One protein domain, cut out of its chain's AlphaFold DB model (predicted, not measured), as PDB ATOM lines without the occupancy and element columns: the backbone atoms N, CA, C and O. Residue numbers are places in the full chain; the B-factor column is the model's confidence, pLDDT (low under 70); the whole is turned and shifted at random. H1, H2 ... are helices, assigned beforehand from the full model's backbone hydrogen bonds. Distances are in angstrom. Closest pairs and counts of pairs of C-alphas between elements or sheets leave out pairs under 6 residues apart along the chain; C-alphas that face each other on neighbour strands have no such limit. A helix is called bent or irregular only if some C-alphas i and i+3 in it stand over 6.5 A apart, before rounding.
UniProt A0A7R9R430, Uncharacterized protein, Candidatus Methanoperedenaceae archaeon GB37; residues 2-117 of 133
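AT A GLANCE: This is residues 2 to 117 of the 133 residues of an uncharacterized protein of Candidatus Methanoperedenaceae archaeon GB37 (UniProt A0A7R9R430). Four nearly aligned helical parts, H2, H4, H5a and H1, form a curved row in which each touches the next and neighbours run opposite ways; H1 and H2, at the two ends of the row, come close near Tyr 20 and Ala 30 and splay apart from there. H3 turns off the far end of H2, the long link of residues 63 to 75 folds back from it to H4, and residues 106 to 117, mostly the arm H5b, stick out from the body. The printed part has 116 residues with five named helices, H1 to H5 in chain order, and no named strand; the class is all helix. It is only just compact, close to loose, with a radius of gyration of the C-alphas of 15.7 A, and its outline is flat, spanning 42 by 40 by 18 A.

HOW THE PARTS SIT: H1, residues 2 to 22, touches H5a, residues 93 to 104, which is one arm of a bent helix. Their closest C-alphas, those of Pro 17 and Thr 97, are 5.3 A apart, and they run opposite ways at a shallow tilt of 6 degrees. H1 and H2, residues 27 to 50, are close but not clearly touching: their closest C-alphas, those of Tyr 20 and Ala 30, are 7.5 A apart, and their lines stand at a shallow tilt of 27 degrees, opposite ways. H2 and H3, residues 52 to 62, touch only at the corner by their link, with residues 47 to 49 of H2; the closest C-alphas are those of Arg 48 and Asn 55, 4.5 A apart, and the tilt is a steep 56 degrees. H2 touches H4, residues 76 to 90, with 28 pairs of C-alphas within 8 A. The closest are those of Ala 31 and Ser 85, 4.6 A apart, and the two helices run opposite ways at a shallow tilt of 23 degrees. H4 and H5a form a helical hairpin with a shallow tilt of 17 degrees. They touch with residues 84 to 88 of H4 and 96 to 100 of H5a alone, the closest C-alphas being those of Ile 88 and Ala 96, 5.4 A apart. H1 and H4 are near each other, while H3 and H4 are apart. H5b, residues 107 to 116, touches no helix. In H2, H3, H4, H5a and H5b every O i to N i+4 pair is within hydrogen-bond range; in H1 it is 13 of 17.

IN THESE COORDINATES: H1 begins at C-alpha 2, (167.453, 259.753, 187.197), and measures 31.6 A from first to last C-alpha. It is neither bent nor irregular, but only just: C-alphas 14 and 17 are 6.2 A apart. H2 measures 34.1 A and ends at C-alpha 50, (189.312, 243.370, 189.479). H3 measures 14.7 A and H4 21.2 A. By its hydrogen bonds H5, residues 93 to 116, was assigned as one helix, but it is bent: C-alphas 104 and 107 are 6.9 A apart. Its arms H5a, 16.7 A, and H5b, 14.4 A, stand at a steep tilt of 60 degrees; H5b ends at C-alpha 116, (160.532, 269.458, 209.375).

THE WHOLE: The two C-alphas farthest apart in the domain, those of Pro 53 and Leu 117, are 45.8 A apart. Residues 106 to 117, of which 106 to 116 belong to H5, stand free; the body without them spans 42 by 28 by 19 A. The printed part has no cut. The link from H3 to H4 is long, with 13 residues, and the links H1 to H2, H2 to H3 and H4 to H5 are tight. The mean pLDDT of the printed part is 83.3; residues 2 to 13, in H1, are under 70.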
ATOM      1  N   HIS A   2     166.520 260.651 186.477       49.78
ATOM      2  CA  HIS A   2     167.453 259.753 187.197       49.78
ATOM      3  C   HIS A   2     167.242 259.556 188.718       49.78
ATOM      4  O   HIS A   2     167.679 258.546 189.262       49.78
ATOM      5  N   LEU A   3     166.554 260.467 189.417       53.81
ATOM      6  CA  LEU A   3     166.306 260.363 190.870       53.81
ATOM      7  C   LEU A   3     165.297 259.259 191.249       53.81
ATOM      8  O   LEU A   3     165.341 258.737 192.363       53.81
ATOM      9  N   TRP A   4     164.405 258.882 190.327       55.16
ATOM     10  CA  TRP A   4     163.340 257.908 190.588       55.16
ATOM     11  C   TRP A   4     163.832 256.458 190.566       55.16
ATOM     12  O   TRP A   4     163.359 255.664 191.371       55.16
ATOM     13  N   LEU A   5     164.833 256.119 189.742       60.38
ATOM     14  CA  LEU A   5     165.399 254.762 189.700       60.38
ATOM     15  C   LEU A   5     166.077 254.372 191.017       60.38
ATOM     16  O   LEU A   5     165.907 253.254 191.493       60.38
ATOM     17  N   ARG A   6     166.818 255.300 191.635       59.56
ATOM     18  CA  ARG A   6     167.475 255.051 192.925       59.56
ATOM     19  C   ARG A   6     166.441 254.878 194.043       59.56
ATOM     20  O   ARG A   6     166.576 253.972 194.857       59.56
ATOM     21  N   LYS A   7     165.368 255.681 194.036       60.25
ATOM     22  CA  LYS A   7     164.221 255.495 194.941       60.25
ATOM     23  C   LYS A   7     163.531 254.146 194.725       60.25
ATOM     24  O   LYS A   7     163.226 253.483 195.706       60.25
ATOM     25  N   LEU A   8     163.337 253.719 193.475       61.12
ATOM     26  CA  LEU A   8     162.720 252.433 193.143       61.12
ATOM     27  C   LEU A   8     163.586 251.250 193.603       61.12
ATOM     28  O   LEU A   8     163.064 250.308 194.181       61.12
ATOM     29  N   TRP A   9     164.907 251.324 193.423       64.56
ATOM     30  CA  TRP A   9     165.836 250.298 193.907       64.56
ATOM     31  C   TRP A   9     165.815 250.169 195.434       64.56
ATOM     32  O   TRP A   9     165.738 249.064 195.966       64.56
ATOM     33  N   HIS A  10     165.786 251.297 196.151       63.41
ATOM     34  CA  HIS A  10     165.590 251.290 197.602       63.41
ATOM     35  C   HIS A  10     164.202 250.763 198.004       63.41
ATOM     36  O   HIS A  10     164.084 250.065 199.009       63.41
ATOM     37  N   LEU A  11     163.152 251.034 197.223       63.56
ATOM     38  CA  LEU A  11     161.803 250.512 197.463       63.56
ATOM     39  C   LEU A  11     161.725 248.988 197.246       63.56
ATOM     40  O   LEU A  11     161.094 248.289 198.030       63.56
ATOM     41  N   LEU A  12     162.419 248.461 196.235       66.88
ATOM     42  CA  LEU A  12     162.552 247.018 196.008       66.88
ATOM     43  C   LEU A  12     163.342 246.345 197.138       66.88
ATOM     44  O   LEU A  12     162.964 245.269 197.590       66.88
ATOM     45  N   GLY A  13     164.383 247.003 197.659       67.69
ATOM     46  CA  GLY A  13     165.095 246.545 198.855       67.69
ATOM     47  C   GLY A  13     164.184 246.430 200.084       67.69
ATOM     48  O   GLY A  13     164.284 245.452 200.824       67.69
ATOM     49  N   ASN A  14     163.244 247.369 200.251       70.81
ATOM     50  CA  ASN A  14     162.216 247.341 201.302       70.81
ATOM     51  C   ASN A  14     161.191 246.207 201.141       70.81
ATOM     52  O   ASN A  14     160.534 245.844 202.115       70.81
ATOM     53  N   ALA A  15     161.046 245.617 199.952       76.38
ATOM     54  CA  ALA A  15     160.145 244.483 199.769       76.38
ATOM     55  C   ALA A  15     160.639 243.236 200.525       76.38
ATOM     56  O   ALA A  15     159.830 242.417 200.948       76.38
ATOM     57  N   ILE A  16     161.950 243.106 200.751       81.75
ATOM     58  CA  ILE A  16     162.567 241.947 201.411       81.75
ATOM     59  C   ILE A  16     162.038 241.722 202.841       81.75
ATOM     60  O   ILE A  16     161.545 240.621 203.097       81.75
ATOM     61  N   PRO A  17     162.086 242.698 203.774       82.44
ATOM     62  CA  PRO A  17     161.543 242.502 205.121       82.44
ATOM     63  C   PRO A  17     160.034 242.246 205.117       82.44
ATOM     64  O   PRO A  17     159.563 241.408 205.882       82.44
ATOM     65  N   VAL A  18     159.279 242.901 204.228       83.31
ATOM     66  CA  VAL A  18     157.825 242.708 204.107       83.31
ATOM     67  C   VAL A  18     157.508 241.282 203.653       83.31
ATOM     68  O   VAL A  18     156.733 240.582 204.300       83.31
ATOM     69  N   ILE A  19     158.159 240.808 202.588       85.94
ATOM     70  CA  ILE A  19     158.006 239.436 202.090       85.94
ATOM     71  C   ILE A  19     158.419 238.434 203.169       85.94
ATOM     72  O   ILE A  19     157.703 237.464 203.403       85.94
ATOM     73  N   TYR A  20     159.536 238.666 203.864       85.12
ATOM     74  CA  TYR A  20     159.984 237.788 204.944       85.12
ATOM     75  C   TYR A  20     158.947 237.699 206.072       85.12
ATOM     76  O   TYR A  20     158.618 236.590 206.505       85.12
ATOM     77  N   TYR A  21     158.370 238.831 206.486       85.19
ATOM     78  CA  TYR A  21     157.347 238.885 207.527       85.19
ATOM     79  C   TYR A  21     156.097 238.077 207.164       85.19
ATOM     80  O   TYR A  21     155.656 237.240 207.953       85.19
ATOM     81  N   PHE A  22     155.579 238.234 205.943       85.69
ATOM     82  CA  PHE A  22     154.396 237.496 205.481       85.69
ATOM     83  C   PHE A  22     154.685 236.054 205.046       85.69
ATOM     84  O   PHE A  22     153.764 235.254 204.904       85.69
ATOM     85  N   SER A  23     155.951 235.684 204.855       84.62
ATOM     86  CA  SER A  23     156.313 234.322 204.471       84.62
ATOM     87  C   SER A  23     156.284 233.348 205.652       84.62
ATOM     88  O   SER A  23     156.765 233.653 206.743       84.62
ATOM     89  N   SER A  24     155.841 232.114 205.420       85.62
ATOM     90  CA  SER A  24     155.964 231.013 206.393       85.62
ATOM     91  C   SER A  24     157.359 230.362 206.388       85.62
ATOM     92  O   SER A  24     157.518 229.216 206.811       85.62
ATOM     93  N   LEU A  25     158.388 231.051 205.873       85.50
ATOM     94  CA  LEU A  25     159.749 230.516 205.834       85.50
ATOM     95  C   LEU A  25     160.359 230.471 207.239       85.50
ATOM     96  O   LEU A  25     160.302 231.431 208.004       85.50
ATOM     97  N   SER A  26     161.040 229.364 207.539       89.94
ATOM     98  CA  SER A  26     161.910 229.271 208.714       89.94
ATOM     99  C   SER A  26     163.054 230.284 208.612       89.94
ATOM    100  O   SER A  26     163.672 230.404 207.550       89.94
ATOM    101  N   SER A  27     163.396 230.948 209.723       88.50
ATOM    102  CA  SER A  27     164.486 231.936 209.789       88.50
ATOM    103  C   SER A  27     165.806 231.392 209.244       88.50
ATOM    104  O   SER A  27     166.480 232.076 208.486       88.50
ATOM    105  N   LYS A  28     166.129 230.118 209.508       89.88
ATOM    106  CA  LYS A  28     167.348 229.481 208.979       89.88
ATOM    107  C   LYS A  28     167.354 229.409 207.450       89.88
ATOM    108  O   LYS A  28     168.371 229.696 206.828       89.88
ATOM    109  N   LYS A  29     166.215 229.061 206.838       91.31
ATOM    110  CA  LYS A  29     166.079 229.003 205.372       91.31
ATOM    111  C   LYS A  29     166.159 230.400 204.762       91.31
ATOM    112  O   LYS A  29     166.866 230.587 203.779       91.31
ATOM    113  N   ALA A  30     165.477 231.376 205.358       91.62
ATOM    114  CA  ALA A  30     165.513 232.759 204.894       91.62
ATOM    115  C   ALA A  30     166.923 233.366 204.999       91.62
ATOM    116  O   ALA A  30     167.412 233.935 204.026       91.62
ATOM    117  N   ALA A  31     167.614 233.171 206.128       92.19
ATOM    118  CA  ALA A  31     168.996 233.608 206.312       92.19
ATOM    119  C   ALA A  31     169.941 232.966 205.290       92.19
ATOM    120  O   ALA A  31     170.782 233.662 204.725       92.19
ATOM    121  N   PHE A  32     169.767 231.667 205.013       93.31
ATOM    122  CA  PHE A  32     170.559 230.949 204.017       93.31
ATOM    123  C   PHE A  32     170.329 231.485 202.600       93.31
ATOM    124  O   PHE A  32     171.290 231.766 201.896       93.31
ATOM    125  N   ILE A  33     169.074 231.709 202.194       92.69
ATOM    126  CA  ILE A  33     168.757 232.320 200.893       92.69
ATOM    127  C   ILE A  33     169.421 233.697 200.772       92.69
ATOM    128  O   ILE A  33     170.075 233.982 199.771       92.69
ATOM    129  N   MET A  34     169.307 234.532 201.809       92.25
ATOM    130  CA  MET A  34     169.934 235.857 201.826       92.25
ATOM    131  C   MET A  34     171.461 235.775 201.793       92.25
ATOM    132  O   MET A  34     172.097 236.608 201.153       92.25
ATOM    133  N   PHE A  35     172.052 234.749 202.407       93.75
ATOM    134  CA  PHE A  35     173.491 234.501 202.352       93.75
ATOM    135  C   PHE A  35     173.960 234.113 200.944       93.75
ATOM    136  O   PHE A  35     174.984 234.607 200.479       93.75
ATOM    137  N   ILE A  36     173.199 233.276 200.233       95.38
ATOM    138  CA  ILE A  36     173.494 232.930 198.835       95.38
ATOM    139  C   ILE A  36     173.408 234.172 197.944       95.38
ATOM    140  O   ILE A  36     174.311 234.414 197.147       95.38
ATOM    141  N   ILE A  37     172.372 235.000 198.119       93.38
ATOM    142  CA  ILE A  37     172.243 236.272 197.391       93.38
ATOM    143  C   ILE A  37     173.437 237.184 197.696       93.38
ATOM    144  O   ILE A  37     174.038 237.724 196.769       93.38
ATOM    145  N   PHE A  38     173.818 237.314 198.971       94.50
ATOM    146  CA  PHE A  38     175.018 238.043 199.375       94.50
ATOM    147  C   PHE A  38     176.259 237.531 198.640       94.50
ATOM    148  O   PHE A  38     176.986 238.341 198.076       94.50
ATOM    149  N   LEU A  39     176.486 236.216 198.598       95.12
ATOM    150  CA  LEU A  39     177.663 235.643 197.952       95.12
ATOM    151  C   LEU A  39     177.687 235.951 196.449       95.12
ATOM    152  O   LEU A  39     178.723 236.354 195.926       95.12
ATOM    153  N   CYS A  40     176.548 235.829 195.763       93.88
ATOM    154  CA  CYS A  40     176.433 236.199 194.353       93.88
ATOM    155  C   CYS A  40     176.762 237.680 194.127       93.88
ATOM    156  O   CYS A  40     177.552 238.007 193.244       93.88
ATOM    157  N   VAL A  41     176.188 238.575 194.938       91.00
ATOM    158  CA  VAL A  41     176.433 240.020 194.832       91.00
ATOM    159  C   VAL A  41     177.891 240.348 195.152       91.00
ATOM    160  O   VAL A  41     178.510 241.090 194.399       91.00
ATOM    161  N   PHE A  42     178.466 239.747 196.195       93.31
ATOM    162  CA  PHE A  42     179.863 239.926 196.584       93.31
ATOM    163  C   PHE A  42     180.823 239.500 195.472       93.31
ATOM    164  O   PHE A  42     181.733 240.251 195.133       93.31
ATOM    165  N   VAL A  43     180.602 238.333 194.859       93.12
ATOM    166  CA  VAL A  43     181.425 237.853 193.740       93.12
ATOM    167  C   VAL A  43     181.338 238.805 192.549       93.12
ATOM    168  O   VAL A  43     182.369 239.152 191.980       93.12
ATOM    169  N   LEU A  44     180.139 239.277 192.195       89.94
ATOM    170  CA  LEU A  44     179.969 240.266 191.126       89.94
ATOM    171  C   LEU A  44     180.688 241.585 191.443       89.94
ATOM    172  O   LEU A  44     181.319 242.165 190.561       89.94
ATOM    173  N   ASP A  45     180.626 242.037 192.696       90.06
ATOM    174  CA  ASP A  45     181.297 243.256 193.149       90.06
ATOM    175  C   ASP A  45     182.823 243.105 193.067       90.06
ATOM    176  O   ASP A  45     183.510 243.957 192.514       90.06
ATOM    177  N   VAL A  46     183.366 241.978 193.530       91.62
ATOM    178  CA  VAL A  46     184.802 241.679 193.433       91.62
ATOM    179  C   VAL A  46     185.244 241.578 191.971       91.62
ATOM    180  O   VAL A  46     186.247 242.182 191.594       91.62
ATOM    181  N   LEU A  47     184.479 240.889 191.120       90.44
ATOM    182  CA  LEU A  47     184.774 240.781 189.689       90.44
ATOM    183  C   LEU A  47     184.808 242.148 189.004       90.44
ATOM    184  O   LEU A  47     185.696 242.391 188.187       90.44
ATOM    185  N   ARG A  48     183.894 243.066 189.350       88.56
ATOM    186  CA  ARG A  48     183.926 244.429 188.793       88.56
ATOM    187  C   ARG A  48     185.126 245.222 189.292       88.56
ATOM    188  O   ARG A  48     185.667 246.011 188.532       88.56
ATOM    189  N   LEU A  49     185.563 245.022 190.533       89.25
ATOM    190  CA  LEU A  49     186.724 245.737 191.068       89.25
ATOM    191  C   LEU A  49     188.040 245.244 190.459       89.25
ATOM    192  O   LEU A  49     188.962 246.037 190.288       89.25
ATOM    193  N   ILE A  50     188.119 243.962 190.096       89.75
ATOM    194  CA  ILE A  50     189.312 243.370 189.479       89.75
ATOM    195  C   ILE A  50     189.353 243.639 187.968       89.75
ATOM    196  O   ILE A  50     190.411 243.959 187.427       89.75
ATOM    197  N   TYR A  51     188.222 243.518 187.262       89.56
ATOM    198  CA  TYR A  51     188.187 243.579 185.800       89.56
ATOM    199  C   TYR A  51     187.595 244.896 185.281       89.56
ATOM    200  O   TYR A  51     186.380 245.082 185.179       89.56
ATOM    201  N   HIS A  52     188.482 245.814 184.890       84.62
ATOM    202  CA  HIS A  52     188.137 247.177 184.469       84.62
ATOM    203  C   HIS A  52     187.113 247.267 183.312       84.62
ATOM    204  O   HIS A  52     186.228 248.127 183.380       84.62
ATOM    205  N   PRO A  53     187.148 246.405 182.271       86.06
ATOM    206  CA  PRO A  53     186.126 246.418 181.219       86.06
ATOM    207  C   PRO A  53     184.730 246.040 181.733       86.06
ATOM    208  O   PRO A  53     183.743 246.671 181.351       86.06
ATOM    209  N   PHE A  54     184.635 245.070 182.649       85.38
ATOM    210  CA  PHE A  54     183.363 244.716 183.286       85.38
ATOM    211  C   PHE A  54     182.886 245.811 184.235       85.38
ATOM    212  O   PHE A  54     181.693 246.098 184.248       85.38
ATOM    213  N   ASN A  55     183.789 246.497 184.947       86.56
ATOM    214  CA  ASN A  55     183.407 247.679 185.721       86.56
ATOM    215  C   ASN A  55     182.780 248.754 184.830       86.56
ATOM    216  O   ASN A  55     181.747 249.316 185.174       86.56
ATOM    217  N   HIS A  56     183.379 249.030 183.669       85.25
ATOM    218  CA  HIS A  56     182.859 250.039 182.750       85.25
ATOM    219  C   HIS A  56     181.484 249.645 182.195       85.25
ATOM    220  O   HIS A  56     180.554 250.449 182.221       85.25
ATOM    221  N   TRP A  57     181.316 248.384 181.780       87.81
ATOM    222  CA  TRP A  57     180.011 247.854 181.377       87.81
ATOM    223  C   TRP A  57     178.981 247.953 182.513       87.81
ATOM    224  O   TRP A  57     177.879 248.459 182.302       87.81
ATOM    225  N   PHE A  58     179.351 247.550 183.731       85.75
ATOM    226  CA  PHE A  58     178.484 247.601 184.904       85.75
ATOM    227  C   PHE A  58     178.086 249.035 185.248       85.75
ATOM    228  O   PHE A  58     176.916 249.302 185.491       85.75
ATOM    229  N   LEU A  59     179.022 249.982 185.234       84.44
ATOM    230  CA  LEU A  59     178.743 251.390 185.515       84.44
ATOM    231  C   LEU A  59     177.909 252.048 184.409       84.44
ATOM    232  O   LEU A  59     177.088 252.906 184.721       84.44
ATOM    233  N   ASN A  60     178.024 251.621 183.153       84.25
ATOM    234  CA  ASN A  60     177.148 252.125 182.094       84.25
ATOM    235  C   ASN A  60     175.687 251.680 182.279       84.25
ATOM    236  O   ASN A  60     174.780 252.456 181.989       84.25
ATOM    237  N   HIS A  61     175.442 250.476 182.807       80.25
ATOM    238  CA  HIS A  61     174.080 249.957 183.021       80.25
ATOM    239  C   HIS A  61     173.514 250.307 184.409       80.25
ATOM    240  O   HIS A  61     172.356 250.696 184.545       80.25
ATOM    241  N   PHE A  62     174.339 250.196 185.450       78.25
ATOM    242  CA  PHE A  62     173.960 250.300 186.863       78.25
ATOM    243  C   PHE A  62     174.601 251.489 187.586       78.25
ATOM    244  O   PHE A  62     174.316 251.715 188.762       78.25
ATOM    245  N   GLY A  63     175.432 252.298 186.924       73.31
ATOM    246  CA  GLY A  63     176.125 253.431 187.552       73.31
ATOM    247  C   GLY A  63     175.187 254.496 188.119       73.31
ATOM    248  O   GLY A  63     175.569 255.220 189.031       73.31
ATOM    249  N   ILE A  64     173.929 254.538 187.666       70.75
ATOM    250  CA  ILE A  64     172.879 255.388 188.253       70.75
ATOM    251  C   ILE A  64     172.585 254.991 189.714       70.75
ATOM    252  O   ILE A  64     172.242 255.851 190.534       70.75
ATOM    253  N   LEU A  65     172.729 253.707 190.061       70.62
ATOM    254  CA  LEU A  65     172.487 253.164 191.402       70.62
ATOM    255  C   LEU A  65     173.717 253.297 192.309       70.62
ATOM    256  O   LEU A  65     173.585 253.589 193.497       70.62
ATOM    257  N   VAL A  66     174.910 253.151 191.737       74.88
ATOM    258  CA  VAL A  66     176.190 253.226 192.452       74.88
ATOM    259  C   VAL A  66     176.495 254.683 192.829       74.88
ATOM    260  O   VAL A  66     176.240 255.611 192.062       74.88
ATOM    261  N   LYS A  67     176.987 254.949 194.044       74.44
ATOM    262  CA  LYS A  67     177.491 256.298 194.396       74.44
ATOM    263  C   LYS A  67     178.855 256.532 193.733       74.44
ATOM    264  O   LYS A  67     179.612 255.588 193.576       74.44
ATOM    265  N   GLU A  68     179.222 257.781 193.431       74.25
ATOM    266  CA  GLU A  68     180.562 258.128 192.894       74.25
ATOM    267  C   GLU A  68     181.705 257.476 193.691       74.25
ATOM    268  O   GLU A  68     182.584 256.828 193.133       74.25
ATOM    269  N   LYS A  69     181.619 257.552 195.023       75.31
ATOM    270  CA  LYS A  69     182.583 256.953 195.962       75.31
ATOM    271  C   LYS A  69     182.616 255.420 195.927       75.31
ATOM    272  O   LYS A  69     183.623 254.832 196.289       75.31
ATOM    273  N   GLU A  70     181.534 254.789 195.481       80.19
ATOM    274  CA  GLU A  70     181.392 253.335 195.383       80.19
ATOM    275  C   GLU A  70     181.803 252.804 193.999       80.19
ATOM    276  O   GLU A  70     181.660 251.617 193.741       80.19
ATOM    277  N   LYS A  71     182.305 253.629 193.068       78.19
ATOM    278  CA  LYS A  71     182.734 253.149 191.736       78.19
ATOM    279  C   LYS A  71     184.006 252.292 191.763       78.19
ATOM    280  O   LYS A  71     184.224 251.504 190.844       78.19
ATOM    281  N   HIS A  72     184.813 252.446 192.811       80.12
ATOM    282  CA  HIS A  72     186.091 251.751 193.003       80.12
ATOM    283  C   HIS A  72     186.156 250.986 194.333       80.12
ATOM    284  O   HIS A  72     187.226 250.550 194.747       80.12
ATOM    285  N   THR A  73     185.021 250.823 195.014       86.25
ATOM    286  CA  THR A  73     184.921 250.077 196.274       86.25
ATOM    287  C   THR A  73     183.737 249.120 196.231       86.25
ATOM    288  O   THR A  73     182.913 249.176 195.320       86.25
ATOM    289  N   ILE A  74     183.620 248.258 197.238       86.31
ATOM    290  CA  ILE A  74     182.439 247.409 197.425       86.31
ATOM    291  C   ILE A  74     181.189 248.296 197.561       86.31
ATOM    292  O   ILE A  74     181.222 249.339 198.223       86.31
ATOM    293  N   THR A  75     180.099 247.898 196.906       87.69
ATOM    294  CA  THR A  75     178.808 248.592 196.942       87.69
ATOM    295  C   THR A  75     178.088 248.414 198.273       87.69
ATOM    296  O   THR A  75     178.217 247.399 198.960       87.69
ATOM    297  N   GLY A  76     177.220 249.376 198.599       84.81
ATOM    298  CA  GLY A  76     176.327 249.267 199.755       84.81
ATOM    299  C   GLY A  76     175.408 248.037 199.710       84.81
ATOM    300  O   GLY A  76     175.072 247.495 200.758       84.81
ATOM    301  N   SER A  77     175.046 247.551 198.516       85.06
ATOM    302  CA  SER A  77     174.193 246.365 198.334       85.06
ATOM    303  C   SER A  77     174.816 245.100 198.929       85.06
ATOM    304  O   SER A  77     174.122 244.311 199.565       85.06
ATOM    305  N   THR A  78     176.129 244.926 198.775       90.19
ATOM    306  CA  THR A  78     176.872 243.799 199.351       90.19
ATOM    307  C   THR A  78     176.766 243.791 200.878       90.19
ATOM    308  O   THR A  78     176.386 242.783 201.473       90.19
ATOM    309  N   TYR A  79     177.021 244.938 201.517       90.75
ATOM    310  CA  TYR A  79     176.874 245.084 202.967       90.75
ATOM    311  C   TYR A  79     175.421 244.918 203.424       90.75
ATOM    312  O   TYR A  79     175.170 244.329 204.472       90.75
ATOM    313  N   TYR A  80     174.465 245.390 202.624       89.69
ATOM    314  CA  TYR A  80     173.038 245.279 202.906       89.69
ATOM    315  C   TYR A  80     172.570 243.819 202.989       89.69
ATOM    316  O   TYR A  80     171.977 243.423 203.992       89.69
ATOM    317  N   PHE A  81     172.878 242.989 201.985       91.69
ATOM    318  CA  PHE A  81     172.482 241.575 202.004       91.69
ATOM    319  C   PHE A  81     173.181 240.784 203.112       91.69
ATOM    320  O   PHE A  81     172.553 239.933 203.745       91.69
ATOM    321  N   LEU A  82     174.448 241.102 203.396       94.06
ATOM    322  CA  LEU A  82     175.165 240.516 204.526       94.06
ATOM    323  C   LEU A  82     174.480 240.855 205.858       94.06
ATOM    324  O   LEU A  82     174.207 239.961 206.658       94.06
ATOM    325  N   ALA A  83     174.149 242.133 206.072       92.81
ATOM    326  CA  ALA A  83     173.475 242.597 207.281       92.81
ATOM    327  C   ALA A  83     172.103 241.932 207.461       92.81
ATOM    328  O   ALA A  83     171.789 241.481 208.562       92.81
ATOM    329  N   ILE A  84     171.311 241.802 206.389       92.75
ATOM    330  CA  ILE A  84     170.026 241.091 206.433       92.75
ATOM    331  C   ILE A  84     170.223 239.623 206.817       92.75
ATOM    332  O   ILE A  84     169.536 239.129 207.709       92.75
ATOM    333  N   SER A  85     171.157 238.925 206.164       93.88
ATOM    334  CA  SER A  85     171.412 237.507 206.428       93.88
ATOM    335  C   SER A  85     171.775 237.261 207.896       93.88
ATOM    336  O   SER A  85     171.159 236.415 208.548       93.88
ATOM    337  N   ILE A  86     172.698 238.061 208.442       94.38
ATOM    338  CA  ILE A  86     173.101 238.007 209.854       94.38
ATOM    339  C   ILE A  86     171.903 238.315 210.761       94.38
ATOM    340  O   ILE A  86     171.622 237.570 211.698       94.38
ATOM    341  N   THR A  87     171.148 239.370 210.461       94.25
ATOM    342  CA  THR A  87     170.008 239.792 211.286       94.25
ATOM    343  C   THR A  87     168.932 238.705 211.370       94.25
ATOM    344  O   THR A  87     168.464 238.387 212.460       94.25
ATOM    345  N   ILE A  88     168.578 238.073 210.248       93.19
ATOM    346  CA  ILE A  88     167.596 236.975 210.219       93.19
ATOM    347  C   ILE A  88     168.121 235.729 210.945       93.19
ATOM    348  O   ILE A  88     167.341 234.977 211.526       93.19
ATOM    349  N   PHE A  89     169.433 235.482 210.897       93.56
ATOM    350  CA  PHE A  89     170.031 234.313 211.534       93.56
ATOM    351  C   PHE A  89     170.025 234.408 213.064       93.56
ATOM    352  O   PHE A  89     169.725 233.417 213.731       93.56
ATOM    353  N   PHE A  90     170.350 235.580 213.617       94.06
ATOM    354  CA  PHE A  90     170.523 235.762 215.062       94.06
ATOM    355  C   PHE A  90     169.253 236.193 215.801       94.06
ATOM    356  O   PHE A  90     169.117 235.877 216.983       94.06
ATOM    357  N   PHE A  91     168.330 236.901 215.145       92.50
ATOM    358  CA  PHE A  91     167.177 237.493 215.823       92.50
ATOM    359  C   PHE A  91     165.858 236.762 215.521       92.50
ATOM    360  O   PHE A  91     165.667 236.218 214.430       92.50
ATOM    361  N   PRO A  92     164.900 236.782 216.470       91.38
ATOM    362  CA  PRO A  92     163.524 236.379 216.212       91.38
ATOM    363  C   PRO A  92     162.921 237.158 215.041       91.38
ATOM    364  O   PRO A  92     163.257 238.321 214.821       91.38
ATOM    365  N   LYS A  93     161.986 236.527 214.324       88.50
ATOM    366  CA  LYS A  93     161.395 237.049 213.084       88.50
ATOM    367  C   LYS A  93     160.885 238.491 213.206       88.50
ATOM    368  O   LYS A  93     161.160 239.301 212.320       88.50
ATOM    369  N   ASP A  94     160.199 238.819 214.298       89.38
ATOM    370  CA  ASP A  94     159.641 240.159 214.523       89.38
ATOM    371  C   ASP A  94     160.746 241.211 214.685       89.38
ATOM    372  O   ASP A  94     160.749 242.232 213.998       89.38
ATOM    373  N   ILE A  95     161.748 240.920 215.523       91.62
ATOM    374  CA  ILE A  95     162.898 241.805 215.764       91.62
ATOM    375  C   ILE A  95     163.716 241.975 214.481       91.62
ATOM    376  O   ILE A  95     164.074 243.096 214.122       91.62
ATOM    377  N   ALA A  96     163.969 240.879 213.760       91.69
ATOM    378  CA  ALA A  96     164.708 240.905 212.505       91.69
ATOM    379  C   ALA A  96     164.000 241.763 211.447       91.69
ATOM    380  O   ALA A  96     164.636 242.574 210.778       91.69
ATOM    381  N   THR A  97     162.677 241.631 211.331       89.62
ATOM    382  CA  THR A  97     161.873 242.424 210.393       89.62
ATOM    383  C   THR A  97     161.955 243.912 210.724       89.62
ATOM    384  O   THR A  97     162.251 244.716 209.840       89.62
ATOM    385  N   CYS A  98     161.764 244.287 211.993       90.00
ATOM    386  CA  CYS A  98     161.865 245.677 212.439       90.00
ATOM    387  C   CYS A  98     163.265 246.263 212.200       90.00
ATOM    388  O   CYS A  98     163.384 247.387 211.717       90.00
ATOM    389  N   ALA A  99     164.322 245.500 212.487       91.00
ATOM    390  CA  ALA A  99     165.699 245.934 212.273       91.00
ATOM    391  C   ALA A  99     166.009 246.169 210.784       91.00
ATOM    392  O   ALA A  99     166.616 247.180 210.433       91.00
ATOM    393  N   ILE A 100     165.554 245.279 209.897       89.50
ATOM    394  CA  ILE A 100     165.750 245.433 208.449       89.50
ATOM    395  C   ILE A 100     164.928 246.611 207.907       89.50
ATOM    396  O   ILE A 100     165.434 247.368 207.084       89.50
ATOM    397  N   LEU A 101     163.696 246.813 208.389       87.62
ATOM    398  CA  LEU A 101     162.898 247.996 208.043       87.62
ATOM    399  C   LEU A 101     163.573 249.292 208.502       87.62
ATOM    400  O   LEU A 101     163.574 250.278 207.772       87.62
ATOM    401  N   TYR A 102     164.175 249.302 209.691       86.75
ATOM    402  CA  TYR A 102     164.936 250.457 210.162       86.75
ATOM    403  C   TYR A 102     166.174 250.715 209.294       86.75
ATOM    404  O   TYR A 102     166.454 251.862 208.956       86.75
ATOM    405  N   LEU A 103     166.877 249.662 208.862       84.81
ATOM    406  CA  LEU A 103     168.038 249.774 207.975       84.81
ATOM    407  C   LEU A 103     167.702 250.462 206.641       84.81
ATOM    408  O   LEU A 103     168.541 251.162 206.080       84.81
ATOM    409  N   THR A 104     166.486 250.282 206.124       80.12
ATOM    410  CA  THR A 104     166.059 250.848 204.837       80.12
ATOM    411  C   THR A 104     165.295 252.166 204.955       80.12
ATOM    412  O   THR A 104     165.386 253.004 204.056       80.12
ATOM    413  N   LEU A 105     164.523 252.355 206.028       80.12
ATOM    414  CA  LEU A 105     163.681 253.535 206.244       80.12
ATOM    415  C   LEU A 105     164.327 254.586 207.149       80.12
ATOM    416  O   LEU A 105     163.892 255.736 207.122       80.12
ATOM    417  N   GLY A 106     165.368 254.229 207.903       77.56
ATOM    418  CA  GLY A 106     166.048 255.132 208.830       77.56
ATOM    419  C   GLY A 106     166.547 256.400 208.144       77.56
ATOM    420  O   GLY A 106     166.235 257.499 208.593       77.56
ATOM    421  N   ASP A 107     167.221 256.259 207.000       73.81
ATOM    422  CA  ASP A 107     167.735 257.390 206.219       73.81
ATOM    423  C   ASP A 107     166.609 258.309 205.681       73.81
ATOM    424  O   ASP A 107     166.669 259.520 205.914       73.81
ATOM    425  N   PRO A 108     165.557 257.798 204.999       72.88
ATOM    426  CA  PRO A 108     164.405 258.609 204.602       72.88
ATOM    427  C   PRO A 108     163.709 259.320 205.765       72.88
ATOM    428  O   PRO A 108     163.392 260.504 205.651       72.88
ATOM    429  N   ILE A 109     163.472 258.615 206.876       77.50
ATOM    430  CA  ILE A 109     162.785 259.175 208.045       77.50
ATOM    431  C   ILE A 109     163.651 260.263 208.680       77.50
ATOM    432  O   ILE A 109     163.144 261.349 208.943       77.50
ATOM    433  N   ALA A 110     164.954 260.032 208.849       77.62
ATOM    434  CA  ALA A 110     165.881 261.031 209.375       77.62
ATOM    435  C   ALA A 110     165.963 262.276 208.479       77.62
ATOM    436  O   ALA A 110     166.014 263.394 208.987       77.62
ATOM    437  N   ALA A 111     165.923 262.110 207.153       76.06
ATOM    438  CA  ALA A 111     165.907 263.231 206.215       76.06
ATOM    439  C   ALA A 111     164.603 264.047 206.292       76.06
ATOM    440  O   ALA A 111     164.648 265.276 206.263       76.06
ATOM    441  N   ILE A 112     163.451 263.378 206.414       77.94
ATOM    442  CA  ILE A 112     162.140 264.021 206.594       77.94
ATOM    443  C   ILE A 112     162.108 264.769 207.928       77.94
ATOM    444  O   ILE A 112     161.824 265.963 207.964       77.94
ATOM    445  N   VAL A 113     162.456 264.087 209.018       80.44
ATOM    446  CA  VAL A 113     162.493 264.665 210.365       80.44
ATOM    447  C   VAL A 113     163.464 265.840 210.415       80.44
ATOM    448  O   VAL A 113     163.084 266.897 210.893       80.44
ATOM    449  N   GLY A 114     164.667 265.723 209.850       76.50
ATOM    450  CA  GLY A 114     165.635 266.822 209.799       76.50
ATOM    451  C   GLY A 114     165.196 268.015 208.940       76.50
ATOM    452  O   GLY A 114     165.680 269.124 209.155       76.50
ATOM    453  N   HIS A 115     164.280 267.816 207.987       75.50
ATOM    454  CA  HIS A 115     163.682 268.900 207.207       75.50
ATOM    455  C   HIS A 115     162.570 269.629 207.978       75.50
ATOM    456  O   HIS A 115     162.537 270.857 207.972       75.50
ATOM    457  N   TYR A 116     161.678 268.889 208.648       79.94
ATOM    458  CA  TYR A 116     160.532 269.458 209.375       79.94
ATOM    459  C   TYR A 116     160.864 269.919 210.800       79.94
ATOM    460  O   TYR A 116     160.237 270.842 211.310       79.94
ATOM    461  N   LEU A 117     161.857 269.300 211.436       73.88
ATOM    462  CA  LEU A 117     162.398 269.657 212.745       73.88
ATOM    463  C   LEU A 117     163.867 270.067 212.564       73.88
ATOM    464  O   LEU A 117     164.765 269.300 212.926       73.88
TER     465      LEU A 117